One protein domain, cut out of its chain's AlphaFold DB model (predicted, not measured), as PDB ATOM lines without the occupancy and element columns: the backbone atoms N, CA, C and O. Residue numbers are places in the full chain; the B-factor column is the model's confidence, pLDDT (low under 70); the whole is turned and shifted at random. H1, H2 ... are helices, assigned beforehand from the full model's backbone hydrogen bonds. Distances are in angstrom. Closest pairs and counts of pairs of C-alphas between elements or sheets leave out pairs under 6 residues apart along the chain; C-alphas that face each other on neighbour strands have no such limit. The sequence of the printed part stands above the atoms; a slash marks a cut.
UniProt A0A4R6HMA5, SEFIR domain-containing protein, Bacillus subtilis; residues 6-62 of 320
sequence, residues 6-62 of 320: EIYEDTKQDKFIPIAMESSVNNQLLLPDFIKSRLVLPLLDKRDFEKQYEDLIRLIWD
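Overview. This is residues 6 to 62 of the 320 residues of the protein "SEFIR domain-containing protein" of Bacillus subtilis (UniProt A0A4R6HMA5). Look for little regular structure: one helix, H2, runs along one edge of a flat, looping chain, and a single-turn helix, H1, sits at a far corner. Between them a long stretch with no named element, residues 10 to 48, folds back on itself, with a short parallel pairing of residues 19 to 20 with 41 to 42. The printed part has 57 residues with two named helices, H1 then H2, and no named strand; the class is all helix, though named elements hold only 16 residues. It is only just loose, close to compact, with a radius of gyration of the C-alphas of 12.5 A and spans of 37 by 29 by 12 A.

Arrangement. Start at H2, residues 49 to 60, where every O i to N i+4 pair is within hydrogen-bond range. H1, residues 6 to 9, is apart from it and too short for such a pair; its one O i to N i+3 pair is within range.

Along the chain. Find C-alpha 49 at (25.306, -4.407, 0.336); H2 runs 16.3 A to C-alpha 60 at (30.561, -9.920, -14.126). H1 begins at C-alpha 6, (38.044, -31.740, -10.786).

Size, cuts and confidence. The C-alphas farthest apart, Asp 10 and Arg 47, are 37.2 A apart. The printed part has no cut, and the link from H1 to H2 is long. Mean pLDDT of the printed part is 73.7; look for values under 70 at residues 6 to 15, 27, 35 to 39 and 46.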
ATOM      1  N   GLU A   6      37.604 -31.436  -9.415       59.81
ATOM      2  CA  GLU A   6      38.044 -31.740 -10.786       59.81
ATOM      3  C   GLU A   6      37.511 -30.729 -11.820       59.81
ATOM      4  O   GLU A   6      38.220 -30.349 -12.749       59.81
ATOM      5  N   ILE A   7      36.287 -30.214 -11.640       60.53
ATOM      6  CA  ILE A   7      35.692 -29.211 -12.547       60.53
ATOM      7  C   ILE A   7      36.422 -27.860 -12.434       60.53
ATOM      8  O   ILE A   7      36.493 -27.100 -13.404       60.53
ATOM      9  N   TYR A   8      36.982 -27.557 -11.259       56.75
ATOM     10  CA  TYR A   8      37.722 -26.319 -11.000       56.75
ATOM     11  C   TYR A   8      39.148 -26.316 -11.567       56.75
ATOM     12  O   TYR A   8      39.696 -25.223 -11.740       56.75
ATOM     13  N   GLU A   9      39.730 -27.489 -11.841       58.66
ATOM     14  CA  GLU A   9      41.045 -27.628 -12.483       58.66
ATOM     15  C   GLU A   9      40.963 -27.518 -14.015       58.66
ATOM     16  O   GLU A   9      41.851 -26.932 -14.632       58.66
ATOM     17  N   ASP A  10      39.875 -28.004 -14.624       54.28
ATOM     18  CA  ASP A  10      39.740 -28.149 -16.086       54.28
ATOM     19  C   ASP A  10      39.087 -26.935 -16.791       54.28
ATOM     20  O   ASP A  10      38.912 -26.888 -18.010       54.28
ATOM     21  N   THR A  11      38.705 -25.901 -16.036       56.09
ATOM     22  CA  THR A  11      38.049 -24.700 -16.578       56.09
ATOM     23  C   THR A  11      38.879 -23.436 -16.365       56.09
ATOM     24  O   THR A  11      39.519 -23.252 -15.332       56.09
ATOM     25  N   LYS A  12      38.858 -22.522 -17.355       57.53
ATOM     26  CA  LYS A  12      39.469 -21.186 -17.228       57.53
ATOM     27  C   LYS A  12      39.005 -20.547 -15.916       57.53
ATOM     28  O   LYS A  12      37.801 -20.407 -15.693       57.53
ATOM     29  N   GLN A  13      39.974 -20.193 -15.073       55.81
ATOM     30  CA  GLN A  13      39.790 -19.843 -13.660       55.81
ATOM     31  C   GLN A  13      38.823 -18.664 -13.437       55.81
ATOM     32  O   GLN A  13      38.211 -18.588 -12.372       55.81
ATOM     33  N   ASP A  14      38.611 -17.840 -14.465       60.12
ATOM     34  CA  ASP A  14      37.809 -16.610 -14.448       60.12
ATOM     35  C   ASP A  14      36.287 -16.851 -14.545       60.12
ATOM     36  O   ASP A  14      35.496 -15.923 -14.426       60.12
ATOM     37  N   LYS A  15      35.833 -18.097 -14.757       67.19
ATOM     38  CA  LYS A  15      34.397 -18.400 -14.943       67.19
ATOM     39  C   LYS A  15      33.562 -18.420 -13.659       67.19
ATOM     40  O   LYS A  15      32.336 -18.466 -13.745       67.19
ATOM     41  N   PHE A  16      34.188 -18.437 -12.484       74.50
ATOM     42  CA  PHE A  16      33.489 -18.574 -11.205       74.50
ATOM     43  C   PHE A  16      33.794 -17.390 -10.291       74.50
ATOM     44  O   PHE A  16      34.953 -17.166  -9.953       74.50
ATOM     45  N   ILE A  17      32.746 -16.699  -9.835       79.56
ATOM     46  CA  ILE A  17      32.827 -15.633  -8.829       79.56
ATOM     47  C   ILE A  17      32.276 -16.188  -7.504       79.56
ATOM     48  O   ILE A  17      31.060 -16.359  -7.384       79.56
ATOM     49  N   PRO A  18      33.126 -16.528  -6.517       81.06
ATOM     50  CA  PRO A  18      32.667 -17.000  -5.217       81.06
ATOM     51  C   PRO A  18      32.039 -15.857  -4.417       81.06
ATOM     52  O   PRO A  18      32.639 -14.789  -4.276       81.06
ATOM     53  N   ILE A  19      30.861 -16.106  -3.850       81.50
ATOM     54  CA  ILE A  19      30.120 -15.140  -3.038       81.50
ATOM     55  C   ILE A  19      29.892 -15.739  -1.651       81.50
ATOM     56  O   ILE A  19      29.303 -16.813  -1.530       81.50
ATOM     57  N   ALA A  20      30.336 -15.042  -0.607       82.88
ATOM     58  CA  ALA A  20      30.098 -15.424   0.781       82.88
ATOM     59  C   ALA A  20      28.964 -14.581   1.369       82.88
ATOM     60  O   ALA A  20      29.115 -13.374   1.524       82.88
ATOM     61  N   MET A  21      27.841 -15.214   1.707       79.88
ATOM     62  CA  MET A  21      26.677 -14.535   2.300       79.88
ATOM     63  C   MET A  21      26.628 -14.648   3.827       79.88
ATOM     64  O   MET A  21      25.853 -13.958   4.480       79.88
ATOM     65  N   GLU A  22      27.468 -15.509   4.400       77.25
ATOM     66  CA  GLU A  22      27.532 -15.762   5.833       77.25
ATOM     67  C   GLU A  22      28.990 -15.801   6.299       77.25
ATOM     68  O   GLU A  22      29.901 -16.220   5.573       77.25
ATOM     69  N   SER A  23      29.208 -15.373   7.539       77.94
ATOM     70  CA  SER A  23      30.490 -15.483   8.222       77.94
ATOM     71  C   SER A  23      30.329 -16.236   9.535       77.94
ATOM     72  O   SER A  23      29.305 -16.144  10.207       77.94
ATOM     73  N   SER A  24      31.378 -16.951   9.923       77.50
ATOM     74  CA  SER A  24      31.513 -17.556  11.244       77.50
ATOM     75  C   SER A  24      31.447 -16.493  12.351       77.50
ATOM     76  O   SER A  24      31.682 -15.309  12.110       77.50
ATOM     77  N   VAL A  25      31.232 -16.939  13.592       71.94
ATOM     78  CA  VAL A  25      31.277 -16.123  14.821       71.94
ATOM     79  C   VAL A  25      32.591 -15.327  14.944       71.94
ATOM     80  O   VAL A  25      32.612 -14.256  15.538       71.94
ATOM     81  N   ASN A  26      33.672 -15.805  14.317       75.44
ATOM     82  CA  ASN A  26      34.984 -15.148  14.284       75.44
ATOM     83  C   ASN A  26      35.207 -14.250  13.042       75.44
ATOM     84  O   ASN A  26      36.355 -14.007  12.673       75.44
ATOM     85  N   ASN A  27      34.148 -13.805  12.350       69.62
ATOM     86  CA  ASN A  27      34.201 -13.019  11.101       69.62
ATOM     87  C   ASN A  27      34.944 -13.686   9.921       69.62
ATOM     88  O   ASN A  27      35.350 -13.018   8.971       69.62
ATOM     89  N   GLN A  28      35.108 -15.011   9.936       76.31
ATOM     90  CA  GLN A  28      35.671 -15.747   8.800       76.31
ATOM     91  C   GLN A  28      34.581 -16.096   7.786       76.31
ATOM     92  O   GLN A  28      33.520 -16.580   8.175       76.31
ATOM     93  N   LEU A  29      34.847 -15.888   6.495       78.94
ATOM     94  CA  LEU A  29      33.919 -16.251   5.421       78.94
ATOM     95  C   LEU A  29      33.692 -17.766   5.406       78.94
ATOM     96  O   LEU A  29      34.651 -18.540   5.397       78.94
ATOM     97  N   LEU A  30      32.428 -18.188   5.394       77.62
ATOM     98  CA  LEU A  30      32.070 -19.602   5.320       77.62
ATOM     99  C   LEU A  30      32.126 -20.060   3.859       77.62
ATOM    100  O   LEU A  30      31.228 -19.773   3.069       77.62
ATOM    101  N   LEU A  31      33.204 -20.754   3.494       74.81
ATOM    102  CA  LEU A  31      33.447 -21.255   2.143       74.81
ATOM    103  C   LEU A  31      33.949 -22.703   2.184       74.81
ATOM    104  O   LEU A  31      34.684 -23.063   3.104       74.81
ATOM    105  N   PRO A  32      33.633 -23.516   1.163       75.81
ATOM    106  CA  PRO A  32      34.279 -24.808   0.967       75.81
ATOM    107  C   PRO A  32      35.809 -24.690   0.876       75.81
ATOM    108  O   PRO A  32      36.335 -23.771   0.244       75.81
ATOM    109  N   ASP A  33      36.532 -25.656   1.453       71.75
ATOM    110  CA  ASP A  33      37.997 -25.611   1.585       71.75
ATOM    111  C   ASP A  33      38.745 -25.463   0.252       71.75
ATOM    112  O   ASP A  33      39.793 -24.820   0.195       71.75
ATOM    113  N   PHE A  34      38.184 -25.990  -0.835       70.25
ATOM    114  CA  PHE A  34      38.775 -25.925  -2.172       70.25
ATOM    115  C   PHE A  34      38.696 -24.530  -2.834       70.25
ATOM    116  O   PHE A  34      39.308 -24.320  -3.877       70.25
ATOM    117  N   ILE A  35      37.978 -23.559  -2.246       69.38
ATOM    118  CA  ILE A  35      37.843 -22.178  -2.763       69.38
ATOM    119  C   ILE A  35      38.854 -21.205  -2.116       69.38
ATOM    120  O   ILE A  35      39.031 -20.091  -2.606       69.38
ATOM    121  N   LYS A  36      39.585 -21.617  -1.066       58.19
ATOM    122  CA  LYS A  36      40.433 -20.738  -0.225       58.19
ATOM    123  C   LYS A  36      41.534 -19.953  -0.955       58.19
ATOM    124  O   LYS A  36      41.992 -18.946  -0.426       58.19
ATOM    125  N   SER A  37      41.962 -20.376  -2.145       58.62
ATOM    126  CA  SER A  37      42.988 -19.686  -2.943       58.62
ATOM    127  C   SER A  37      42.441 -18.592  -3.873       58.62
ATOM    128  O   SER A  37      43.222 -17.957  -4.582       58.62
ATOM    129  N   ARG A  38      41.119 -18.368  -3.905       66.75
ATOM    130  CA  ARG A  38      40.460 -17.457  -4.855       66.75
ATOM    131  C   ARG A  38      39.944 -16.189  -4.178       66.75
ATOM    132  O   ARG A  38      39.599 -16.187  -3.000       66.75
ATOM    133  N   LEU A  39      39.859 -15.109  -4.955       68.62
ATOM    134  CA  LEU A  39      39.231 -13.863  -4.521       68.62
ATOM    135  C   LEU A  39      37.731 -14.115  -4.309       68.62
ATOM    136  O   LEU A  39      37.036 -14.529  -5.234       68.62
ATOM    137  N   VAL A  40      37.249 -13.904  -3.084       76.06
ATOM    138  CA  VAL A  40      35.846 -14.113  -2.700       76.06
ATOM    139  C   VAL A  40      35.199 -12.765  -2.440       76.06
ATOM    140  O   VAL A  40      35.766 -11.935  -1.729       76.06
ATOM    141  N   LEU A  41      33.994 -12.572  -2.970       79.62
ATOM    142  CA  LEU A  41      33.187 -11.394  -2.704       79.62
ATOM    143  C   LEU A  41      32.312 -11.610  -1.450       79.62
ATOM    144  O   LEU A  41      31.449 -12.492  -1.458       79.62
ATOM    145  N   PRO A  42      32.495 -10.836  -0.368       79.00
ATOM    146  CA  PRO A  42      31.611 -10.898   0.790       79.00
ATOM    147  C   PRO A  42      30.323 -10.096   0.534       79.00
ATOM    148  O   PRO A  42      30.398  -8.927   0.174       79.00
ATOM    149  N   LEU A  43      29.159 -10.710   0.758       80.00
ATOM    150  CA  LEU A  43      27.818 -10.104   0.780       80.00
ATOM    151  C   LEU A  43      27.174 -10.331   2.159       80.00
ATOM    152  O   LEU A  43      26.219 -11.091   2.291       80.00
ATOM    153  N   LEU A  44      27.750  -9.728   3.203       75.50
ATOM    154  CA  LEU A  44      27.467 -10.096   4.602       75.50
ATOM    155  C   LEU A  44      26.481  -9.168   5.333       75.50
ATOM    156  O   LEU A  44      25.699  -9.638   6.153       75.50
ATOM    157  N   ASP A  45      26.530  -7.852   5.089       72.75
ATOM    158  CA  ASP A  45      25.765  -6.854   5.858       72.75
ATOM    159  C   ASP A  45      25.000  -5.902   4.927       72.75
ATOM    160  O   ASP A  45      25.482  -5.496   3.870       72.75
ATOM    161  N   LYS A  46      23.804  -5.488   5.354       67.81
ATOM    162  CA  LYS A  46      22.923  -4.572   4.618       67.81
ATOM    163  C   LYS A  46      23.523  -3.179   4.445       67.81
ATOM    164  O   LYS A  46      23.145  -2.481   3.512       67.81
ATOM    165  N   ARG A  47      24.436  -2.770   5.334       72.19
ATOM    166  CA  ARG A  47      25.087  -1.448   5.282       72.19
ATOM    167  C   ARG A  47      26.022  -1.287   4.084       72.19
ATOM    168  O   ARG A  47      26.064  -0.207   3.511       72.19
ATOM    169  N   ASP A  48      26.711  -2.357   3.693       76.50
ATOM    170  CA  ASP A  48      27.673  -2.360   2.581       76.50
ATOM    171  C   ASP A  48      27.150  -3.097   1.338       76.50
ATOM    172  O   ASP A  48      27.856  -3.196   0.333       76.50
ATOM    173  N   PHE A  49      25.908  -3.591   1.388       80.06
ATOM    174  CA  PHE A  49      25.306  -4.407   0.336       80.06
ATOM    175  C   PHE A  49      25.356  -3.727  -1.030       80.06
ATOM    176  O   PHE A  49      25.735  -4.358  -2.005       80.06
ATOM    177  N   GLU A  50      25.023  -2.439  -1.113       80.81
ATOM    178  CA  GLU A  50      24.990  -1.714  -2.388       80.81
ATOM    179  C   GLU A  50      26.381  -1.607  -3.025       80.81
ATOM    180  O   GLU A  50      26.548  -1.834  -4.222       80.81
ATOM    181  N   LYS A  51      27.411  -1.384  -2.201       82.38
ATOM    182  CA  LYS A  51      28.806  -1.334  -2.645       82.38
ATOM    183  C   LYS A  51      29.312  -2.708  -3.091       82.38
ATOM    184  O   LYS A  51      29.948  -2.809  -4.134       82.38
ATOM    185  N   GLN A  52      29.027  -3.749  -2.308       83.81
ATOM    186  CA  GLN A  52      29.418  -5.131  -2.605       83.81
ATOM    187  C   GLN A  52      28.674  -5.669  -3.835       83.81
ATOM    188  O   GLN A  52      29.244  -6.390  -4.649       83.81
ATOM    189  N   TYR A  53      27.414  -5.274  -4.014       83.38
ATOM    190  CA  TYR A  53      26.617  -5.591  -5.191       83.38
ATOM    191  C   TYR A  53      27.168  -4.905  -6.445       83.38
ATOM    192  O   TYR A  53      27.298  -5.546  -7.483       83.38
ATOM    193  N   GLU A  54      27.570  -3.635  -6.360       84.44
ATOM    194  CA  GLU A  54      28.259  -2.962  -7.467       84.44
ATOM    195  C   GLU A  54      29.577  -3.671  -7.826       84.44
ATOM    196  O   GLU A  54      29.860  -3.882  -9.005       84.44
ATOM    197  N   ASP A  55      30.357  -4.101  -6.829       83.12
ATOM    198  CA  ASP A  55      31.593  -4.863  -7.045       83.12
ATOM    199  C   ASP A  55      31.316  -6.213  -7.745       83.12
ATOM    200  O   ASP A  55      32.073  -6.601  -8.637       83.12
ATOM    201  N   LEU A  56      30.202  -6.888  -7.425       84.88
ATOM    202  CA  LEU A  56      29.747  -8.085  -8.145       84.88
ATOM    203  C   LEU A  56      29.448  -7.791  -9.616       84.88
ATOM    204  O   LEU A  56      29.917  -8.511 -10.494       84.88
ATOM    205  N   ILE A  57      28.665  -6.743  -9.890       86.19
ATOM    206  CA  ILE A  57      28.307  -6.356 -11.261       86.19
ATOM    207  C   ILE A  57      29.574  -6.054 -12.061       86.19
ATOM    208  O   ILE A  57      29.736  -6.544 -13.173       86.19
ATOM    209  N   ARG A  58      30.514  -5.318 -11.474       83.81
ATOM    210  CA  ARG A  58      31.797  -5.004 -12.107       83.81
ATOM    211  C   ARG A  58      32.634  -6.243 -12.407       83.81
ATOM    212  O   ARG A  58      33.238  -6.302 -13.469       83.81
ATOM    213  N   LEU A  59      32.640  -7.235 -11.515       80.25
ATOM    214  CA  LEU A  59      33.296  -8.524 -11.763       80.25
ATOM    215  C   LEU A  59      32.632  -9.302 -12.910       80.25
ATOM    216  O   LEU A  59      33.339  -9.896 -13.710       80.25
ATOM    217  N   ILE A  60      31.299  -9.269 -13.025       83.00
ATOM    218  CA  ILE A  60      30.561  -9.920 -14.126       83.00
ATOM    219  C   ILE A  60      30.908  -9.303 -15.490       83.00
ATOM    220  O   ILE A  60      30.898 -10.006 -16.499       83.00
ATOM    221  N   TRP A  61      31.207  -8.004 -15.522       84.12
ATOM    222  CA  TRP A  61      31.555  -7.262 -16.738       84.12
ATOM    223  C   TRP A  61      33.070  -7.128 -16.981       84.12
ATOM    224  O   TRP A  61      33.463  -6.366 -17.858       84.12
ATOM    225  N   ASP A  62      33.921  -7.846 -16.234       76.12
ATOM    226  CA  ASP A  62      35.392  -7.762 -16.314       76.12
ATOM    227  C   ASP A  62      35.976  -6.346 -16.064       76.12
ATOM    228  O   ASP A  62      37.075  -6.014 -16.512       76.12
TER     229      ASP A  62